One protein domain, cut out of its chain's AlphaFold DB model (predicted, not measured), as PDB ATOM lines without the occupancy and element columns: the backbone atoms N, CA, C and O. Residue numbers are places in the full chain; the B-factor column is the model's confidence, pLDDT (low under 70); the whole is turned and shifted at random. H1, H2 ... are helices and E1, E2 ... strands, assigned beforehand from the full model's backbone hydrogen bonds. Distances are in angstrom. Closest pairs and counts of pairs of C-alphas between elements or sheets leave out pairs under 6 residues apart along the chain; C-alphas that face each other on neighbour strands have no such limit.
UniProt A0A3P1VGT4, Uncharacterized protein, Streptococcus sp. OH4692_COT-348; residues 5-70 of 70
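AT A GLANCE: This is residues 5 to 70 of the 70 residues of an uncharacterized protein of Streptococcus sp. OH4692_COT-348 (UniProt A0A3P1VGT4). A strongly twisted sheet built of two hairpins, E1 with E2 and E3 with E4, has two helices packed on it: short H1 near E2, and longer H2, which follows E4 directly and comes nearest to E3. The 66 printed residues hold two named helices and four named strands, in the order E1, E2, H1, E3, E4, H2; the sheet runs E2, E1, E3, E4, all antiparallel, and the class is mixed. The whole is compact, with a radius of gyration of the C-alphas of 10.5 A, and spans 32 by 20 by 17 A.

HOW THE PARTS SIT: E1, residues 5 to 8, and E2, residues 15 to 19, form a hairpin, with N 7 and O 16 3.0 A apart. H1, residues 24 to 30, is on the sheet at a height of 8.5 A; its closest C-alphas to E2 are Ile 30 and Gln 15, 5.8 A. E3, residues 39 to 46, is antiparallel to E1, with N 8 and O 41 2.8 A apart, and bends by 60 degrees at residue 43. E2, H1 and E3 make a split strand-helix-strand unit, two strands running the same way with E1 between them, and its crossover is right-handed. E4, residues 54 to 57, forms a hairpin with E3, with N 40 and O 56 2.8 A apart. H2, residues 58 to 68, is on the sheet at a height of 9.0 A; its closest C-alphas to E3 are Val 58 and Glu 39, 6.4 A. H1 has 0 of 3 O i to N i+4 pairs within hydrogen-bond range but 4 of 4 O i to N i+3 pairs; H2 has 5 of 7 O i to N i+4 pairs.

IN THESE COORDINATES: E1 begins at C-alpha 5 (95.897, 84.719, 100.669). E1 is 9.7 A long, E2 13.4 A, H1 11.1 A, E3 20.8 A, E4 10.2 A and H2 15.8 A. H2 ends at C-alpha 68 (90.647, 78.674, 109.691).

THE WHOLE: The two C-alphas farthest apart, Asn 12 and Gly 70, are 32.9 A apart. The printed part has no cut and no long link. Residue 70 alone is under pLDDT 70.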
ATOM      1  N   VAL A   5      96.461  83.469 101.176       94.56
ATOM      2  CA  VAL A   5      95.897  84.719 100.669       94.56
ATOM      3  C   VAL A   5      97.005  85.587 100.079       94.56
ATOM      4  O   VAL A   5      98.073  85.742 100.677       94.56
ATOM      5  N   LEU A   6      96.773  86.140  98.890       96.62
ATOM      6  CA  LEU A   6      97.663  87.111  98.268       96.62
ATOM      7  C   LEU A   6      97.254  88.506  98.724       96.62
ATOM      8  O   LEU A   6      96.229  89.045  98.297       96.62
ATOM      9  N   ILE A   7      98.083  89.093  99.583       97.25
ATOM     10  CA  ILE A   7      97.834  90.413 100.154       97.25
ATOM     11  C   ILE A   7      98.759  91.420  99.493       97.25
ATOM     12  O   ILE A   7      99.975  91.218  99.421       97.25
ATOM     13  N   LYS A   8      98.179  92.532  99.054       98.12
ATOM     14  CA  LYS A   8      98.868  93.698  98.523       98.12
ATOM     15  C   LYS A   8      98.720  94.877  99.477       98.12
ATOM     16  O   LYS A   8      97.630  95.183  99.945       98.12
ATOM     17  N   ASN A   9      99.818  95.580  99.718       97.62
ATOM     18  CA  ASN A   9      99.818  96.857 100.407       97.62
ATOM     19  C   ASN A   9      99.375  97.953  99.414       97.62
ATOM     20  O   ASN A   9     100.091  98.213  98.436       97.62
ATOM     21  N   PRO A  10      98.223  98.613  99.627       95.50
ATOM     22  CA  PRO A  10      97.716  99.621  98.699       95.50
ATOM     23  C   PRO A  10      98.625 100.858  98.614       95.50
ATOM     24  O   PRO A  10      98.686 101.490  97.561       95.50
ATOM     25  N   LYS A  11      99.395 101.167  99.668       95.81
ATOM     26  CA  LYS A  11     100.244 102.369  99.754       95.81
ATOM     27  C   LYS A  11     101.503 102.273  98.893       95.81
ATOM     28  O   LYS A  11     101.915 103.260  98.291       95.81
ATOM     29  N   ASN A  12     102.132 101.098  98.832       95.19
ATOM     30  CA  ASN A  12     103.410 100.908  98.128       95.19
ATOM     31  C   ASN A  12     103.351  99.868  96.991       95.19
ATOM     32  O   ASN A  12     104.357  99.642  96.320       95.19
ATOM     33  N   ARG A  13     102.181  99.254  96.765       94.62
ATOM     34  CA  ARG A  13     101.908  98.227  95.744       94.62
ATOM     35  C   ARG A  13     102.693  96.915  95.894       94.62
ATOM     36  O   ARG A  13     102.593  96.070  95.008       94.62
ATOM     37  N   ARG A  14     103.432  96.701  96.990       97.88
ATOM     38  CA  ARG A  14     104.076  95.411  97.290       97.88
ATOM     39  C   ARG A  14     103.024  94.369  97.643       97.88
ATOM     40  O   ARG A  14     102.042  94.697  98.298       97.88
ATOM     41  N   GLN A  15     103.252  93.122  97.251       97.88
ATOM     42  CA  GLN A  15     102.344  92.016  97.542       97.88
ATOM     43  C   GLN A  15     103.102  90.722  97.823       97.88
ATOM     44  O   GLN A  15     104.211  90.538  97.321       97.88
ATOM     45  N   ALA A  16     102.501  89.839  98.615       97.88
ATOM     46  CA  ALA A  16     103.046  88.524  98.925       97.88
ATOM     47  C   ALA A  16     101.931  87.543  99.308       97.88
ATOM     48  O   ALA A  16     100.861  87.947  99.766       97.88
ATOM     49  N   TRP A  17     102.203  86.255  99.114       96.81
ATOM     50  CA  TRP A  17     101.353  85.176  99.605       96.81
ATOM     51  C   TRP A  17     101.595  84.941 101.095       96.81
ATOM     52  O   TRP A  17     102.741  84.852 101.542       96.81
ATOM     53  N   PHE A  18     100.509  84.783 101.844       95.25
ATOM     54  CA  PHE A  18     100.518  84.502 103.274       95.25
ATOM     55  C   PHE A  18      99.670  83.272 103.568       95.25
ATOM     56  O   PHE A  18      98.571  83.143 103.041       95.25
ATOM     57  N   VAL A  19     100.186  82.373 104.402       93.31
ATOM     58  CA  VAL A  19      99.459  81.184 104.867       93.31
ATOM     59  C   VAL A  19      98.607  81.564 106.077       93.31
ATOM     60  O   VAL A  19      99.059  82.352 106.910       93.31
ATOM     61  N   LEU A  20      97.396  81.016 106.152       92.06
ATOM     62  CA  LEU A  20      96.472  81.191 107.266       92.06
ATOM     63  C   LEU A  20      96.592  80.029 108.280       92.06
ATOM     64  O   LEU A  20      96.890  78.905 107.865       92.06
ATOM     65  N   PRO A  21      96.369  80.283 109.584       93.06
ATOM     66  CA  PRO A  21      96.169  81.601 110.189       93.06
ATOM     67  C   PRO A  21      97.447  82.457 110.128       93.06
ATOM     68  O   PRO A  21      98.570  81.988 110.330       93.06
ATOM     69  N   LEU A  22      97.276  83.734 109.797       92.44
ATOM     70  CA  LEU A  22      98.358  84.677 109.552       92.44
ATOM     71  C   LEU A  22      98.722  85.446 110.824       92.44
ATOM     72  O   LEU A  22      97.934  86.243 111.326       92.44
ATOM     73  N   TYR A  23      99.970  85.322 111.270       93.94
ATOM     74  CA  TYR A  23     100.552  86.263 112.228       93.94
ATOM     75  C   TYR A  23     100.834  87.622 111.558       93.94
ATOM     76  O   TYR A  23     101.711  87.721 110.694       93.94
ATOM     77  N   PHE A  24     100.133  88.685 111.970       94.75
ATOM     78  CA  PHE A  24     100.171  89.992 111.291       94.75
ATOM     79  C   PHE A  24     101.538  90.679 111.273       94.75
ATOM     80  O   PHE A  24     101.816  91.433 110.342       94.75
ATOM     81  N   GLY A  25     102.458  90.339 112.183       94.62
ATOM     82  CA  GLY A  25     103.845  90.816 112.107       94.62
ATOM     83  C   GLY A  25     104.559  90.430 110.796       94.62
ATOM     84  O   GLY A  25     105.513  91.091 110.383       94.62
ATOM     85  N   ARG A  26     104.077  89.401 110.081       96.25
ATOM     86  CA  ARG A  26     104.588  88.996 108.756       96.25
ATOM     87  C   ARG A  26     104.245  89.994 107.645       96.25
ATOM     88  O   ARG A  26     104.931  89.990 106.623       96.25
ATOM     89  N   LEU A  27     103.256  90.870 107.838       96.81
ATOM     90  CA  LEU A  27     102.886  91.906 106.865       96.81
ATOM     91  C   LEU A  27     103.995  92.963 106.671       96.81
ATOM     92  O   LEU A  27     104.041  93.635 105.638       96.81
ATOM     93  N   SER A  28     104.970  93.022 107.584       96.19
ATOM     94  CA  SER A  28     106.221  93.776 107.408       96.19
ATOM     95  C   SER A  28     106.970  93.423 106.122       96.19
ATOM     96  O   SER A  28     107.606  94.293 105.525       96.19
ATOM     97  N   HIS A  29     106.810  92.199 105.607       96.62
ATOM     98  CA  HIS A  29     107.383  91.778 104.327       96.62
ATOM     99  C   HIS A  29     106.892  92.631 103.141       96.62
ATOM    100  O   HIS A  29     107.632  92.870 102.187       96.62
ATOM    101  N   ILE A  30     105.661  93.147 103.218       97.31
ATOM    102  CA  ILE A  30     105.069  94.054 102.221       97.31
ATOM    103  C   ILE A  30     105.027  95.514 102.706       97.31
ATOM    104  O   ILE A  30     104.405  96.373 102.080       97.31
ATOM    105  N   GLY A  31     105.745  95.834 103.786       96.50
ATOM    106  CA  GLY A  31     105.884  97.193 104.314       96.50
ATOM    107  C   GLY A  31     104.660  97.710 105.072       96.50
ATOM    108  O   GLY A  31     104.421  98.913 105.052       96.50
ATOM    109  N   LEU A  32     103.881  96.814 105.679       95.94
ATOM    110  CA  LEU A  32     102.856  97.153 106.669       95.94
ATOM    111  C   LEU A  32     103.389  96.858 108.072       95.94
ATOM    112  O   LEU A  32     104.248  95.996 108.246       95.94
ATOM    113  N   THR A  33     102.875  97.540 109.082       94.88
ATOM    114  CA  THR A  33     103.240  97.273 110.484       94.88
ATOM    115  C   THR A  33     102.500  96.074 111.077       94.88
ATOM    116  O   THR A  33     102.992  95.459 112.020       94.88
ATOM    117  N   GLY A  34     101.351  95.713 110.499       93.00
ATOM    118  CA  GLY A  34     100.416  94.743 111.065       93.00
ATOM    119  C   GLY A  34      99.442  95.367 112.068       93.00
ATOM    120  O   GLY A  34      98.841  94.638 112.851       93.00
ATOM    121  N   SER A  35      99.302  96.698 112.064       95.19
ATOM    122  CA  SER A  35      98.310  97.397 112.883       95.19
ATOM    123  C   SER A  35      96.906  97.107 112.363       95.19
ATOM    124  O   SER A  35      96.689  97.114 111.155       95.19
ATOM    125  N   TYR A  36      95.950  96.912 113.271       93.88
ATOM    126  CA  TYR A  36      94.553  96.607 112.948       93.88
ATOM    127  C   TYR A  36      93.896  97.647 112.021       93.88
ATOM    128  O   TYR A  36      93.078  97.273 111.184       93.88
ATOM    129  N   ASP A  37      94.319  98.912 112.113       94.56
ATOM    130  CA  ASP A  37      93.804 100.026 111.303       94.56
ATOM    131  C   ASP A  37      94.454 100.134 109.909       94.56
ATOM    132  O   ASP A  37      94.102 101.010 109.117       94.56
ATOM    133  N   GLU A  38      95.455  99.305 109.592       95.19
ATOM    134  CA  GLU A  38      96.088  99.350 108.277       95.19
ATOM    135  C   GLU A  38      95.195  98.741 107.198       95.19
ATOM    136  O   GLU A  38      94.684  97.630 107.324       95.19
ATOM    137  N   GLU A  39      95.070  99.465 106.088       96.94
ATOM    138  CA  GLU A  39      94.411  98.959 104.894       96.94
ATOM    139  C   GLU A  39      95.309  97.984 104.134       96.94
ATOM    140  O   GLU A  39      96.503  98.216 103.907       96.94
ATOM    141  N   ILE A  40      94.685  96.919 103.661       96.38
ATOM    142  CA  ILE A  40      95.261  95.898 102.805       96.38
ATOM    143  C   ILE A  40      94.348  95.670 101.608       96.38
ATOM    144  O   ILE A  40      93.161  95.982 101.638       96.38
ATOM    145  N   GLN A  41      94.887  95.067 100.559       97.25
ATOM    146  CA  GLN A  41      94.102  94.600  99.431       97.25
ATOM    147  C   GLN A  41      94.261  93.086  99.284       97.25
ATOM    148  O   GLN A  41      95.378  92.608  99.086       97.25
ATOM    149  N   ILE A  42      93.157  92.342  99.340       95.62
ATOM    150  CA  ILE A  42      93.140  90.921  98.979       95.62
ATOM    151  C   ILE A  42      92.972  90.830  97.465       95.62
ATOM    152  O   ILE A  42      91.987  91.323  96.909       95.62
ATOM    153  N   VAL A  43      93.972  90.247  96.804       96.38
ATOM    154  CA  VAL A  43      94.063  90.186  95.336       96.38
ATOM    155  C   VAL A  43      93.751  88.791  94.810       96.38
ATOM    156  O   VAL A  43      93.191  88.669  93.728       96.38
ATOM    157  N   ASP A  44      94.125  87.760  95.560       95.06
ATOM    158  CA  ASP A  44      93.956  86.363  95.168       95.06
ATOM    159  C   ASP A  44      93.894  85.471  96.415       95.06
ATOM    160  O   ASP A  44      94.285  85.891  97.513       95.06
ATOM    161  N   TYR A  45      93.375  84.258  96.262       92.75
ATOM    162  CA  TYR A  45      93.135  83.341  97.364       92.75
ATOM    163  C   TYR A  45      93.160  81.877  96.908       92.75
ATOM    164  O   TYR A  45      92.588  81.516  95.883       92.75
ATOM    165  N   GLU A  46      93.759  81.011  97.725       92.31
ATOM    166  CA  GLU A  46      93.708  79.564  97.547       92.31
ATOM    167  C   GLU A  46      93.353  78.873  98.867       92.31
ATOM    168  O   GLU A  46      94.072  79.021  99.853       92.31
ATOM    169  N   GLY A  47      92.290  78.069  98.890       86.00
ATOM    170  CA  GLY A  47      91.869  77.348 100.093       86.00
ATOM    171  C   GLY A  47      90.355  77.262 100.228       86.00
ATOM    172  O   GLY A  47      89.633  77.359  99.234       86.00
ATOM    173  N   THR A  48      89.883  77.065 101.456       78.12
ATOM    174  CA  THR A  48      88.455  76.894 101.773       78.12
ATOM    175  C   THR A  48      87.807  78.109 102.437       78.12
ATOM    176  O   THR A  48      86.629  78.352 102.184       78.12
ATOM    177  N   SER A  49      88.534  78.888 103.243       73.75
ATOM    178  CA  SER A  49      87.997  80.076 103.936       73.75
ATOM    179  C   SER A  49      88.233  81.364 103.154       73.75
ATOM    180  O   SER A  49      89.359  81.827 103.036       73.75
ATOM    181  N   PHE A  50      87.177  82.000 102.657       78.25
ATOM    182  CA  PHE A  50      87.285  83.166 101.782       78.25
ATOM    183  C   PHE A  50      86.453  84.342 102.302       78.25
ATOM    184  O   PHE A  50      85.266  84.192 102.578       78.25
ATOM    185  N   ILE A  51      87.070  85.526 102.393       78.81
ATOM    186  CA  ILE A  51      86.426  86.769 102.865       78.81
ATOM    187  C   ILE A  51      86.066  87.741 101.726       78.81
ATOM    188  O   ILE A  51      85.328  88.700 101.939       78.81
ATOM    189  N   GLY A  52      86.540  87.495 100.500       89.31
ATOM    190  CA  GLY A  52      86.338  88.383  99.352       89.31
ATOM    191  C   GLY A  52      87.637  88.934  98.760       89.31
ATOM    192  O   GLY A  52      88.714  88.810  99.339       89.31
ATOM    193  N   TYR A  53      87.515  89.580  97.597       94.38
ATOM    194  CA  TYR A  53      88.577  90.373  96.966       94.38
ATOM    195  C   TYR A  53      88.270  91.861  97.122       94.38
ATOM    196  O   TYR A  53      87.113  92.264  96.998       94.38
ATOM    197  N   GLY A  54      89.290  92.690  97.342       95.25
ATOM    198  CA  GLY A  54      89.101  94.132  97.526       95.25
ATOM    199  C   GLY A  54      89.928  94.724  98.659       95.25
ATOM    200  O   GLY A  54      90.914  94.126  99.087       95.25
ATOM    201  N   LEU A  55      89.551  95.932  99.081       96.31
ATOM    202  CA  LEU A  55      90.161  96.639 100.206       96.31
ATOM    203  C   LEU A  55      89.535  96.172 101.518       96.31
ATOM    204  O   LEU A  55      88.315  96.104 101.635       96.31
ATOM    205  N   PHE A  56      90.394  95.890 102.486       95.75
ATOM    206  CA  PHE A  56      90.045  95.447 103.828       95.75
ATOM    207  C   PHE A  56      90.975  96.111 104.837       95.75
ATOM    208  O   PHE A  56      92.002  96.685 104.466       95.75
ATOM    209  N   THR A  57      90.652  95.989 106.114       95.62
ATOM    210  CA  THR A  57      91.572  96.299 107.209       95.62
ATOM    211  C   THR A  57      92.306  95.041 107.673       95.62
ATOM    212  O   THR A  57      91.863  93.915 107.431       95.62
ATOM    213  N   VAL A  58      93.426  95.199 108.379       94.75
ATOM    214  CA  VAL A  58      94.075  94.067 109.063       94.75
ATOM    215  C   VAL A  58      93.131  93.428 110.093       94.75
ATOM    216  O   VAL A  58      93.174  92.215 110.279       94.75
ATOM    217  N   ALA A  59      92.220  94.192 110.706       93.81
ATOM    218  CA  ALA A  59      91.192  93.635 111.589       93.81
ATOM    219  C   ALA A  59      90.247  92.647 110.893       93.81
ATOM    220  O   ALA A  59      89.862  91.638 111.489       93.81
ATOM    221  N   ASP A  60      89.928  92.869 109.618       92.62
ATOM    222  CA  ASP A  60      89.114  91.932 108.841       92.62
ATOM    223  C   ASP A  60      89.846  90.601 108.600       92.62
ATOM    224  O   ASP A  60      89.218  89.541 108.634       92.62
ATOM    225  N   LEU A  61      91.182  90.612 108.460       91.19
ATOM    226  CA  LEU A  61      91.970  89.371 108.382       91.19
ATOM    227  C   LEU A  61      91.871  88.529 109.650       91.19
ATOM    228  O   LEU A  61      92.061  87.317 109.594       91.19
ATOM    229  N   GLU A  62      91.591  89.131 110.803       90.88
ATOM    230  CA  GLU A  62      91.469  88.357 112.035       90.88
ATOM    231  C   GLU A  62      90.207  87.496 112.021       90.88
ATOM    232  O   GLU A  62      90.209  86.376 112.528       90.88
ATOM    233  N   GLN A  63      89.142  87.971 111.370       86.62
ATOM    234  CA  GLN A  63      87.961  87.148 111.114       86.62
ATOM    235  C   GLN A  63      88.314  85.950 110.226       86.62
ATOM    236  O   GLN A  63      87.847  84.845 110.488       86.62
ATOM    237  N   LEU A  64      89.179  86.153 109.228       87.25
ATOM    238  CA  LEU A  64      89.660  85.091 108.346       87.25
ATOM    239  C   LEU A  64      90.524  84.061 109.093       87.25
ATOM    240  O   LEU A  64      90.334  82.863 108.909       87.25
ATOM    241  N   ASN A  65      91.416  84.508 109.985       90.62
ATOM    242  CA  ASN A  65      92.171  83.608 110.862       90.62
ATOM    243  C   ASN A  65      91.235  82.765 111.736       90.62
ATOM    244  O   ASN A  65      91.399  81.552 111.796       90.62
ATOM    245  N   ARG A  66      90.220  83.389 112.349       88.88
ATOM    246  CA  ARG A  66      89.244  82.688 113.197       88.88
ATOM    247  C   ARG A  66      88.433  81.627 112.445       88.88
ATOM    248  O   ARG A  66      88.034  80.647 113.058       88.88
ATOM    249  N   GLN A  67      88.174  81.811 111.149       84.12
ATOM    250  CA  GLN A  67      87.492  80.802 110.324       84.12
ATOM    251  C   GLN A  67      88.372  79.573 110.055       84.12
ATOM    252  O   GLN A  67      87.857  78.461 110.000       84.12
ATOM    253  N   GLU A  68      89.683  79.765 109.904       82.12
ATOM    254  CA  GLU A  68      90.647  78.674 109.691       82.12
ATOM    255  C   GLU A  68      91.028  77.948 110.988       82.12
ATOM    256  O   GLU A  68      91.365  76.770 110.949       82.12
ATOM    257  N   GLU A  69      90.970  78.634 112.132       81.12
ATOM    258  CA  GLU A  69      91.168  78.039 113.463       81.12
ATOM    259  C   GLU A  69      89.945  77.250 113.978       81.12
ATOM    260  O   GLU A  69      90.009  76.712 115.085       81.12
ATOM    261  N   GLY A  70      88.851  77.214 113.202       64.75
ATOM    262  CA  GLY A  70      87.567  76.582 113.540       64.75
ATOM    263  C   GLY A  70      87.627  75.104 113.908       64.75
ATOM    264  O   GLY A  70      88.445  74.353 113.328       64.75
TER     265      GLY A  70